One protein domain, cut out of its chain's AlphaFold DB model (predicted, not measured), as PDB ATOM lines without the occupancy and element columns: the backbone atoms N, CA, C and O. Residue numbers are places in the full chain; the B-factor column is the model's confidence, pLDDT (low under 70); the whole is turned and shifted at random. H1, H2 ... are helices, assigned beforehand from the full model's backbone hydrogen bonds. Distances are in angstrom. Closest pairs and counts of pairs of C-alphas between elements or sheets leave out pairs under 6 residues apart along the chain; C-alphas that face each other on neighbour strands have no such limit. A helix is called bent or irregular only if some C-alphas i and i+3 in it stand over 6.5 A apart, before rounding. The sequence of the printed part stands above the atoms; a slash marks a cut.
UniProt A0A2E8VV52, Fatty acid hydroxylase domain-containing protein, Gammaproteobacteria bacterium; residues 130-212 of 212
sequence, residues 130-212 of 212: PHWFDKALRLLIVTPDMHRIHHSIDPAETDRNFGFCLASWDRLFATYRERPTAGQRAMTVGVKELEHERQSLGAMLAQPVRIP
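Overview. This is residues 130 to 212 of the 212 residues of the protein "Fatty acid hydroxylase domain-containing protein" of Gammaproteobacteria bacterium (UniProt A0A2E8VV52). Five short helices and the loops that join them make a loose body, with H2 in its middle and H1, H3, H4 and H5 placed round it; from this body the long link of residues 187 to 200 leads out to H6, which sits alone at the far end. H1 and H6 lie at the two ends of the longest axis. The printed part has 83 residues with six named helices, H1 to H6 along the chain, and no named strand; the class is all helix, though under half of the residues, 37, are in named elements. The whole is loose, with a radius of gyration of the C-alphas of 14.8 A, and elongated, spanning 40 by 24 by 22 A.

Arrangement. H1, residues 131 to 137, and H2, residues 144 to 150, are near each other, with 6 pairs of C-alphas within 10 A. H2 and H3, residues 155 to 158, touch only at the corner by their tight link; their closest C-alphas, of His 150 and Thr 158, are 4.1 A apart. H4, residues 168 to 172, touches no helix. H5, residues 183 to 186, is close to H2 but not clearly touching: the closest C-alphas, of Asp 145 and Gln 184, are 7.0 A apart. H6, residues 201 to 210, is apart from the other five. In H1 and H4 every O i to N i+4 pair is within hydrogen-bond range, in H2 1 of 3, beside 2 of 4 O i to N i+3 pairs, and in H6 4 of 6; H3 and H5 are too short for such a pair.

Along the chain. H1 begins at C-alpha 131 (171.693, 164.231, 130.592) and is 9.9 A long; H2 is 10.5 A. H6 ends at C-alpha 210 (158.620, 133.170, 151.465), is 14.5 A long and is irregular, with C-alphas 205 and 208 7.1 A apart.

Size, cuts and confidence. The two C-alphas farthest apart, of Trp 132 and Val 209, are 43.3 A apart. The printed part has no cut, and the link from H5 to H6 is long. Residues 195 to 198 and 211 to 212 have pLDDT under 70.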
ATOM      1  N   PRO A 130     169.121 161.806 127.394       95.12
ATOM      2  CA  PRO A 130     170.281 162.691 127.381       95.12
ATOM      3  C   PRO A 130     170.347 163.512 128.671       95.12
ATOM      4  O   PRO A 130     169.334 164.047 129.119       95.12
ATOM      5  N   HIS A 131     171.538 163.647 129.255       91.75
ATOM      6  CA  HIS A 131     171.693 164.231 130.592       91.75
ATOM      7  C   HIS A 131     171.121 165.652 130.715       91.75
ATOM      8  O   HIS A 131     170.488 165.971 131.716       91.75
ATOM      9  N   TRP A 132     171.306 166.497 129.695       95.69
ATOM     10  CA  TRP A 132     170.773 167.863 129.694       95.69
ATOM     11  C   TRP A 132     169.237 167.879 129.722       95.69
ATOM     12  O   TRP A 132     168.639 168.662 130.458       95.69
ATOM     13  N   PHE A 133     168.610 166.986 128.954       96.69
ATOM     14  CA  PHE A 133     167.160 166.912 128.805       96.69
ATOM     15  C   PHE A 133     166.525 166.401 130.091       96.69
ATOM     16  O   PHE A 133     165.603 166.993 130.637       96.69
ATOM     17  N   ASP A 134     167.105 165.338 130.622       96.75
ATOM     18  CA  ASP A 134     166.743 164.761 131.899       96.75
ATOM     19  C   ASP A 134     166.895 165.772 133.050       96.75
ATOM     20  O   ASP A 134     165.967 165.949 133.832       96.75
ATOM     21  N   LYS A 135     167.999 166.532 133.108       95.19
ATOM     22  CA  LYS A 135     168.197 167.598 134.107       95.19
ATOM     23  C   LYS A 135     167.102 168.668 134.054       95.19
ATOM     24  O   LYS A 135     166.645 169.104 135.109       95.19
ATOM     25  N   ALA A 136     166.671 169.063 132.857       96.44
ATOM     26  CA  ALA A 136     165.573 170.009 132.681       96.44
ATOM     27  C   ALA A 136     164.223 169.403 133.099       96.44
ATOM     28  O   ALA A 136     163.491 170.009 133.878       96.44
ATOM     29  N   LEU A 137     163.911 168.184 132.646       96.19
ATOM     30  CA  LEU A 137     162.648 167.503 132.956       96.19
ATOM     31  C   LEU A 137     162.454 167.281 134.454       96.19
ATOM     32  O   LEU A 137     161.365 167.524 134.972       96.19
ATOM     33  N   ARG A 138     163.523 166.883 135.151       95.75
ATOM     34  CA  ARG A 138     163.538 166.641 136.601       95.75
ATOM     35  C   ARG A 138     163.177 167.865 137.435       95.75
ATOM     36  O   ARG A 138     163.080 167.723 138.651       95.75
ATOM     37  N   LEU A 139     163.067 169.065 136.861       94.50
ATOM     38  CA  LEU A 139     162.556 170.244 137.567       94.50
ATOM     39  C   LEU A 139     161.042 170.166 137.787       94.50
ATOM     40  O   LEU A 139     160.549 170.693 138.780       94.50
ATOM     41  N   LEU A 140     160.327 169.498 136.880       94.12
ATOM     42  CA  LEU A 140     158.871 169.432 136.878       94.12
ATOM     43  C   LEU A 140     158.368 168.015 137.152       94.12
ATOM     44  O   LEU A 140     157.556 167.823 138.052       94.12
ATOM     45  N   ILE A 141     158.861 167.029 136.400       95.75
ATOM     46  CA  ILE A 141     158.355 165.655 136.422       95.75
ATOM     47  C   ILE A 141     159.408 164.664 136.903       95.75
ATOM     48  O   ILE A 141     160.610 164.859 136.717       95.75
ATOM     49  N   VAL A 142     158.947 163.574 137.500       97.56
ATOM     50  CA  VAL A 142     159.810 162.476 137.938       97.56
ATOM     51  C   VAL A 142     160.273 161.682 136.715       97.56
ATOM     52  O   VAL A 142     159.468 161.103 135.988       97.56
ATOM     53  N   THR A 143     161.581 161.685 136.453       97.56
ATOM     54  CA  THR A 143     162.184 160.980 135.309       97.56
ATOM     55  C   THR A 143     162.626 159.563 135.678       97.56
ATOM     56  O   THR A 143     162.832 159.290 136.866       97.56
ATOM     57  N   PRO A 144     162.842 158.661 134.693       96.56
ATOM     58  CA  PRO A 144     163.284 157.296 134.973       96.56
ATOM     59  C   PRO A 144     164.517 157.207 135.876       96.56
ATOM     60  O   PRO A 144     164.578 156.411 136.808       96.56
ATOM     61  N   ASP A 145     165.517 158.050 135.624       96.12
ATOM     62  CA  ASP A 145     166.751 158.051 136.404       96.12
ATOM     63  C   ASP A 145     166.581 158.633 137.807       96.12
ATOM     64  O   ASP A 145     167.298 158.218 138.716       96.12
ATOM     65  N   MET A 146     165.687 159.611 137.980       97.25
ATOM     66  CA  MET A 146     165.370 160.164 139.296       97.25
ATOM     67  C   MET A 146     164.662 159.112 140.150       97.25
ATOM     68  O   MET A 146     165.095 158.847 141.270       97.25
ATOM     69  N   HIS A 147     163.633 158.475 139.586       97.12
ATOM     70  CA  HIS A 147     162.845 157.438 140.250       97.12
ATOM     71  C   HIS A 147     163.676 156.206 140.601       97.12
ATOM     72  O   HIS A 147     163.553 155.650 141.684       97.12
ATOM     73  N   ARG A 148     164.588 155.787 139.717       95.25
ATOM     74  CA  ARG A 148     165.444 154.620 139.971       95.25
ATOM     75  C   ARG A 148     166.296 154.735 141.234       95.25
ATOM     76  O   ARG A 148     166.611 153.691 141.791       95.25
ATOM     77  N   ILE A 149     166.666 155.944 141.669       96.56
ATOM     78  CA  ILE A 149     167.460 156.153 142.894       96.56
ATOM     79  C   ILE A 149     166.676 155.682 144.128       96.56
ATOM     80  O   ILE A 149     167.255 155.009 144.972       96.56
ATOM     81  N   HIS A 150     165.362 155.928 144.170       96.12
ATOM     82  CA  HIS A 150     164.475 155.428 145.228       96.12
ATOM     83  C   HIS A 150     164.434 153.889 145.288       96.12
ATOM     84  O   HIS A 150     164.249 153.310 146.348       96.12
ATOM     85  N   HIS A 151     164.655 153.204 144.161       94.38
ATOM     86  CA  HIS A 151     164.720 151.735 144.111       94.38
ATOM     87  C   HIS A 151     166.130 151.170 144.324       94.38
ATOM     88  O   HIS A 151     166.353 149.976 144.099       94.38
ATOM     89  N   SER A 152     167.106 152.008 144.684       95.31
ATOM     90  CA  SER A 152     168.429 151.530 145.090       95.31
ATOM     91  C   SER A 152     168.310 150.603 146.301       95.31
ATOM     92  O   SER A 152     167.341 150.681 147.051       95.31
ATOM     93  N   ILE A 153     169.294 149.727 146.492       93.69
ATOM     94  CA  ILE A 153     169.419 148.920 147.717       93.69
ATOM     95  C   ILE A 153     170.137 149.676 148.848       93.69
ATOM     96  O   ILE A 153     170.184 149.189 149.975       93.69
ATOM     97  N   ASP A 154     170.775 150.811 148.539       94.44
ATOM     98  CA  ASP A 154     171.480 151.641 149.516       94.44
ATOM     99  C   ASP A 154     170.470 152.545 150.244       94.44
ATOM    100  O   ASP A 154     169.876 153.405 149.589       94.44
ATOM    101  N   PRO A 155     170.309 152.442 151.580       92.44
ATOM    102  CA  PRO A 155     169.382 153.288 152.338       92.44
ATOM    103  C   PRO A 155     169.605 154.794 152.140       92.44
ATOM    104  O   PRO A 155     168.657 155.577 152.143       92.44
ATOM    105  N   ALA A 156     170.848 155.232 151.891       94.62
ATOM    106  CA  ALA A 156     171.147 156.640 151.618       94.62
ATOM    107  C   ALA A 156     170.573 157.139 150.273       94.62
ATOM    108  O   ALA A 156     170.564 158.351 150.001       94.62
ATOM    109  N   GLU A 157     170.138 156.216 149.416       96.31
ATOM    110  CA  GLU A 157     169.548 156.438 148.098       96.31
ATOM    111  C   GLU A 157     168.060 156.066 148.060       96.31
ATOM    112  O   GLU A 157     167.282 156.852 147.525       96.31
ATOM    113  N   THR A 158     167.661 154.939 148.662       95.00
ATOM    114  CA  THR A 158     166.264 154.480 148.755       95.00
ATOM    115  C   THR A 158     165.363 155.528 149.396       95.00
ATOM    116  O   THR A 158     164.288 155.831 148.882       95.00
ATOM    117  N   ASP A 159     165.827 156.161 150.476       96.19
ATOM    118  CA  ASP A 159     165.057 157.151 151.236       96.19
ATOM    119  C   ASP A 159     165.140 158.564 150.621       96.19
ATOM    120  O   ASP A 159     165.280 159.575 151.315       96.19
ATOM    121  N   ARG A 160     165.109 158.646 149.286       97.19
ATOM    122  CA  ARG A 160     165.176 159.880 148.486       97.19
ATOM    123  C   ARG A 160     164.221 159.794 147.297       97.19
ATOM    124  O   ARG A 160     163.840 158.707 146.882       97.19
ATOM    125  N   ASN A 161     163.914 160.942 146.688       97.31
ATOM    126  CA  ASN A 161     163.104 161.038 145.463       97.31
ATOM    127  C   ASN A 161     161.719 160.354 145.568       97.31
ATOM    128  O   ASN A 161     161.371 159.527 144.729       97.31
ATOM    129  N   PHE A 162     160.928 160.704 146.586       95.88
ATOM    130  CA  PHE A 162     159.608 160.126 146.871       95.88
ATOM    131  C   PHE A 162     158.483 160.637 145.960       95.88
ATOM    132  O   PHE A 162     157.362 160.127 146.009       95.88
ATOM    133  N   GLY A 163     158.734 161.679 145.163       93.50
ATOM    134  CA  GLY A 163     157.752 162.220 144.234       93.50
ATOM    135  C   GLY A 163     157.240 161.155 143.262       93.50
ATOM    136  O   GLY A 163     158.002 160.351 142.730       93.50
ATOM    137  N   PHE A 164     155.933 161.179 142.987       89.69
ATOM    138  CA  PHE A 164     155.311 160.270 142.020       89.69
ATOM    139  C   PHE A 164     155.199 160.897 140.620       89.69
ATOM    140  O   PHE A 164     155.822 160.426 139.672       89.69
ATOM    141  N   CYS A 165     154.440 161.994 140.486       92.19
ATOM    142  CA  CYS A 165     154.345 162.758 139.232       92.19
ATOM    143  C   CYS A 165     155.289 163.963 139.224       92.19
ATOM    144  O   CYS A 165     156.047 164.152 138.275       92.19
ATOM    145  N   LEU A 166     155.204 164.796 140.268       94.62
ATOM    146  CA  LEU A 166     155.897 166.080 140.342       94.62
ATOM    147  C   LEU A 166     157.200 165.950 141.127       94.62
ATOM    148  O   LEU A 166     157.188 165.594 142.304       94.62
ATOM    149  N   ALA A 167     158.311 166.311 140.490       95.06
ATOM    150  CA  ALA A 167     159.640 166.297 141.101       95.06
ATOM    151  C   ALA A 167     159.909 167.520 142.000       95.06
ATOM    152  O   ALA A 167     160.932 167.594 142.686       95.06
ATOM    153  N   SER A 168     159.021 168.516 141.982       95.50
ATOM    154  CA  SER A 168     159.115 169.703 142.836       95.50
ATOM    155  C   SER A 168     158.953 169.362 144.318       95.50
ATOM    156  O   SER A 168     159.603 169.993 145.149       95.50
ATOM    157  N   TRP A 169     158.156 168.338 144.648       95.44
ATOM    158  CA  TRP A 169     157.948 167.896 146.029       95.44
ATOM    159  C   TRP A 169     159.255 167.494 146.704       95.44
ATOM    160  O   TRP A 169     159.520 167.923 147.822       95.44
ATOM    161  N   ASP A 170     160.130 166.781 145.999       97.44
ATOM    162  CA  ASP A 170     161.412 166.361 146.561       97.44
ATOM    163  C   ASP A 170     162.369 167.515 146.847       97.44
ATOM    164  O   ASP A 170     163.238 167.421 147.714       97.44
ATOM    165  N   ARG A 171     162.220 168.630 146.132       95.81
ATOM    166  CA  ARG A 171     162.978 169.849 146.428       95.81
ATOM    167  C   ARG A 171     162.372 170.594 147.602       95.81
ATOM    168  O   ARG A 171     163.114 171.043 148.466       95.81
ATOM    169  N   LEU A 172     161.043 170.686 147.637       96.69
ATOM    170  CA  LEU A 172     160.318 171.340 148.721       96.69
ATOM    171  C   LEU A 172     160.599 170.673 150.072       96.69
ATOM    172  O   LEU A 172     160.790 171.365 151.064       96.69
ATOM    173  N   PHE A 173     160.671 169.342 150.093       97.38
ATOM    174  CA  PHE A 173     160.896 168.554 151.306       97.38
ATOM    175  C   PHE A 173     162.345 168.072 151.478       97.38
ATOM    176  O   PHE A 173     162.619 167.255 152.350       97.38
ATOM    177  N   ALA A 174     163.286 168.585 150.675       96.94
ATOM    178  CA  ALA A 174     164.718 168.269 150.757       96.94
ATOM    179  C   ALA A 174     165.070 166.761 150.668       96.94
ATOM    180  O   ALA A 174     166.076 166.295 151.211       96.94
ATOM    181  N   THR A 175     164.270 165.991 149.930       97.44
ATOM    182  CA  THR A 175     164.483 164.563 149.642       97.44
ATOM    183  C   THR A 175     165.105 164.326 148.265       97.44
ATOM    184  O   THR A 175     165.434 163.189 147.932       97.44
ATOM    185  N   TYR A 176     165.320 165.381 147.471       97.69
ATOM    186  CA  TYR A 176     165.889 165.283 146.127       97.69
ATOM    187  C   TYR A 176     167.347 164.807 146.125       97.69
ATOM    188  O   TYR A 176     168.219 165.403 146.760       97.69
ATOM    189  N   ARG A 177     167.631 163.789 145.310       96.75
ATOM    190  CA  ARG A 177     168.980 163.308 144.999       96.75
ATOM    191  C   ARG A 177     169.177 163.230 143.489       96.75
ATOM    192  O   ARG A 177     168.473 162.503 142.792       96.75
ATOM    193  N   GLU A 178     170.160 163.972 142.971       95.25
ATOM    194  CA  GLU A 178     170.415 164.043 141.523       95.25
ATOM    195  C   GLU A 178     170.977 162.722 140.970       95.25
ATOM    196  O   GLU A 178     170.578 162.267 139.889       95.25
ATOM    197  N   ARG A 179     171.931 162.122 141.695       94.94
ATOM    198  CA  ARG A 179     172.712 160.964 141.241       94.94
ATOM    199  C   ARG A 179     172.928 159.946 142.366       94.94
ATOM    200  O   ARG A 179     173.149 160.352 143.512       94.94
ATOM    201  N   PRO A 180     172.924 158.645 142.038       96.12
ATOM    202  CA  PRO A 180     173.410 157.620 142.948       96.12
ATOM    203  C   PRO A 180     174.943 157.622 142.985       96.12
ATOM    204  O   PRO A 180     175.604 158.055 142.035       96.12
ATOM    205  N   THR A 181     175.497 157.108 144.073       95.31
ATOM    206  CA  THR A 181     176.923 157.057 144.407       95.31
ATOM    207  C   THR A 181     177.705 156.235 143.385       95.31
ATOM    208  O   THR A 181     178.697 156.708 142.839       95.31
ATOM    209  N   ALA A 182     177.205 155.045 143.037       93.69
ATOM    210  CA  ALA A 182     177.803 154.175 142.018       93.69
ATOM    211  C   ALA A 182     177.527 154.645 140.571       93.69
ATOM    212  O   ALA A 182     177.999 154.054 139.599       93.69
ATOM    213  N   GLY A 183     176.739 155.707 140.394       94.31
ATOM    214  CA  GLY A 183     176.260 156.142 139.089       94.31
ATOM    215  C   GLY A 183     175.125 155.272 138.540       94.31
ATOM    216  O   GLY A 183     174.858 154.151 138.964       94.31
ATOM    217  N   GLN A 184     174.416 155.818 137.551       93.25
ATOM    218  CA  GLN A 184     173.146 155.260 137.076       93.25
ATOM    219  C   GLN A 184     173.250 153.856 136.471       93.25
ATOM    220  O   GLN A 184     172.224 153.212 136.322       93.25
ATOM    221  N   ARG A 185     174.428 153.374 136.064       90.38
ATOM    222  CA  ARG A 185     174.574 152.023 135.488       90.38
ATOM    223  C   ARG A 185     174.961 150.972 136.523       90.38
ATOM    224  O   ARG A 185     174.390 149.891 136.487       90.38
ATOM    225  N   ALA A 186     175.881 151.301 137.428       91.00
ATOM    226  CA  ALA A 186     176.392 150.357 138.419       91.00
ATOM    227  C   ALA A 186     175.534 150.274 139.694       91.00
ATOM    228  O   ALA A 186     175.753 149.389 140.508       91.00
ATOM    229  N   MET A 187     174.545 151.159 139.866       92.44
ATOM    230  CA  MET A 187     173.591 151.084 140.974       92.44
ATOM    231  C   MET A 187     172.758 149.793 140.924       92.44
ATOM    232  O   MET A 187     171.983 149.561 139.978       92.44
ATOM    233  N   THR A 188     172.875 148.991 141.977       90.25
ATOM    234  CA  THR A 188     172.033 147.817 142.215       90.25
ATOM    235  C   THR A 188     170.636 148.262 142.627       90.25
ATOM    236  O   THR A 188     170.472 149.175 143.429       90.25
ATOM    237  N   VAL A 189     169.623 147.651 142.017       89.25
ATOM    238  CA  VAL A 189     168.211 148.002 142.204       89.25
ATOM    239  C   VAL A 189     167.456 146.753 142.610       89.25
ATOM    240  O   VAL A 189     167.649 145.713 141.981       89.25
ATOM    241  N   GLY A 190     166.570 146.882 143.590       86.00
ATOM    242  CA  GLY A 190     165.713 145.797 144.046       86.00
ATOM    243  C   GLY A 190     165.664 145.706 145.563       86.00
ATOM    244  O   GLY A 190     165.904 146.678 146.268       86.00
ATOM    245  N   VAL A 191     165.344 144.513 146.043       82.50
ATOM    246  CA  VAL A 191     165.288 144.176 147.465       82.50
ATOM    247  C   VAL A 191     166.507 143.312 147.757       82.50
ATOM    248  O   VAL A 191     166.725 142.310 147.070       82.50
ATOM    249  N   LYS A 192     167.334 143.722 148.722       79.94
ATOM    250  CA  LYS A 192     168.640 143.107 149.003       79.94
ATOM    251  C   LYS A 192     168.515 141.614 149.320       79.94
ATOM    252  O   LYS A 192     169.332 140.808 148.890       79.94
ATOM    253  N   GLU A 193     167.441 141.246 150.001       79.69
ATOM    254  CA  GLU A 193     167.092 139.886 150.405       79.69
ATOM    255  C   GLU A 193     166.792 138.971 149.201       79.69
ATOM    256  O   GLU A 193     166.842 137.751 149.327       79.69
ATOM    257  N   LEU A 194     166.517 139.547 148.024       76.62
ATOM    258  CA  LEU A 194     166.071 138.836 146.821       76.62
ATOM    259  C   LEU A 194     167.026 138.948 145.633       76.62
ATOM    260  O   LEU A 194     166.680 138.526 144.527       76.62
ATOM    261  N   GLU A 195     168.229 139.481 145.840       69.12
ATOM    262  CA  GLU A 195     169.210 139.719 144.775       69.12
ATOM    263  C   GLU A 195     169.547 138.446 143.970       69.12
ATOM    264  O   GLU A 195     169.766 138.510 142.761       69.12
ATOM    265  N   HIS A 196     169.509 137.279 144.619       69.81
ATOM    266  CA  HIS A 196     169.864 135.986 144.025       69.81
ATOM    267  C   HIS A 196     168.647 135.138 143.617       69.81
ATOM    268  O   HIS A 196     168.806 134.015 143.130       69.81
ATOM    269  N   GLU A 197     167.423 135.643 143.804       69.69
ATOM    270  CA  GLU A 197     166.218 134.887 143.478       69.69
ATOM    271  C   GLU A 197     165.850 134.954 141.993       69.69
ATOM    272  O   GLU A 197     166.006 135.960 141.294       69.69
ATOM    273  N   ARG A 198     165.281 133.848 141.505       69.88
ATOM    274  CA  ARG A 198     164.815 133.724 140.127       69.88
ATOM    275  C   ARG A 198     163.625 134.661 139.903       69.88
ATOM    276  O   ARG A 198     162.557 134.439 140.449       69.88
ATOM    277  N   GLN A 199     163.771 135.650 139.030       75.94
ATOM    278  CA  GLN A 199     162.732 136.648 138.728       75.94
ATOM    279  C   GLN A 199     161.691 136.143 137.703       75.94
ATOM    280  O   GLN A 199     161.390 136.816 136.718       75.94
ATOM    281  N   SER A 200     161.178 134.918 137.869       83.38
ATOM    282  CA  SER A 200     160.043 134.435 137.066       83.38
ATOM    283  C   SER A 200     158.723 134.901 137.681       83.38
ATOM    284  O   SER A 200     158.646 135.100 138.890       83.38
ATOM    285  N   LEU A 201     157.658 135.018 136.878       83.56
ATOM    286  CA  LEU A 201     156.340 135.454 137.366       83.56
ATOM    287  C   LEU A 201     155.879 134.653 138.597       83.56
ATOM    288  O   LEU A 201     155.493 135.236 139.602       83.56
ATOM    289  N   GLY A 202     155.971 133.321 138.546       84.94
ATOM    290  CA  GLY A 202     155.570 132.463 139.665       84.94
ATOM    291  C   GLY A 202     156.438 132.631 140.916       84.94
ATOM    292  O   GLY A 202     155.921 132.560 142.024       84.94
ATOM    293  N   ALA A 203     157.738 132.888 140.753       83.25
ATOM    294  CA  ALA A 203     158.617 133.158 141.884       83.25
ATOM    295  C   ALA A 203     158.292 134.513 142.525       83.25
ATOM    296  O   ALA A 203     158.125 134.567 143.738       83.25
ATOM    297  N   MET A 204     158.087 135.564 141.720       84.06
ATOM    298  CA  MET A 204     157.683 136.890 142.208       84.06
ATOM    299  C   MET A 204     156.350 136.844 142.967       84.06
ATOM    300  O   MET A 204     156.219 137.459 144.017       84.06
ATOM    301  N   LEU A 205     155.376 136.063 142.487       86.12
ATOM    302  CA  LEU A 205     154.092 135.885 143.178       86.12
ATOM    303  C   LEU A 205     154.209 135.117 144.502       86.12
ATOM    304  O   LEU A 205     153.360 135.279 145.373       86.12
ATOM    305  N   ALA A 206     155.245 134.293 144.666       86.50
ATOM    306  CA  ALA A 206     155.481 133.533 145.890       86.50
ATOM    307  C   ALA A 206     156.317 134.298 146.933       86.50
ATOM    308  O   ALA A 206     156.343 133.883 148.091       86.50
ATOM    309  N   GLN A 207     156.986 135.396 146.553       84.81
ATOM    310  CA  GLN A 207     157.859 136.178 147.443       84.81
ATOM    311  C   GLN A 207     157.176 136.613 148.753       84.81
ATOM    312  O   GLN A 207     157.768 136.360 149.801       84.81
ATOM    313  N   PRO A 208     155.935 137.151 148.757       81.50
ATOM    314  CA  PRO A 208     155.278 137.588 149.996       81.50
ATOM    315  C   PRO A 208     155.028 136.472 151.020       81.50
ATOM    316  O   PRO A 208     154.751 136.756 152.176       81.50
ATOM    317  N   VAL A 209     155.076 135.204 150.596       83.56
ATOM    318  CA  VAL A 209     154.857 134.030 151.462       83.56
ATOM    319  C   VAL A 209     156.187 133.405 151.902       83.56
ATOM    320  O   VAL A 209     156.224 132.595 152.823       83.56
ATOM    321  N   ARG A 210     157.289 133.747 151.227       75.00
ATOM    322  CA  ARG A 210     158.620 133.170 151.465       75.00
ATOM    323  C   ARG A 210     159.510 134.049 152.329       75.00
ATOM    324  O   ARG A 210     160.421 133.524 152.961       75.00
ATOM    325  N   ILE A 211     159.263 135.354 152.324       65.69
ATOM    326  CA  ILE A 211     160.018 136.334 153.095       65.69
ATOM    327  C   ILE A 211     159.145 136.699 154.303       65.69
ATOM    328  O   ILE A 211     158.084 137.287 154.090       65.69
ATOM    329  N   PRO A 212     159.517 136.267 155.519       55.28
ATOM    330  CA  PRO A 212     158.778 136.576 156.740       55.28
ATOM    331  C   PRO A 212     158.863 138.055 157.129       55.28
ATOM    332  O   PRO A 212     159.866 138.715 156.768       55.28
TER     333      PRO A 212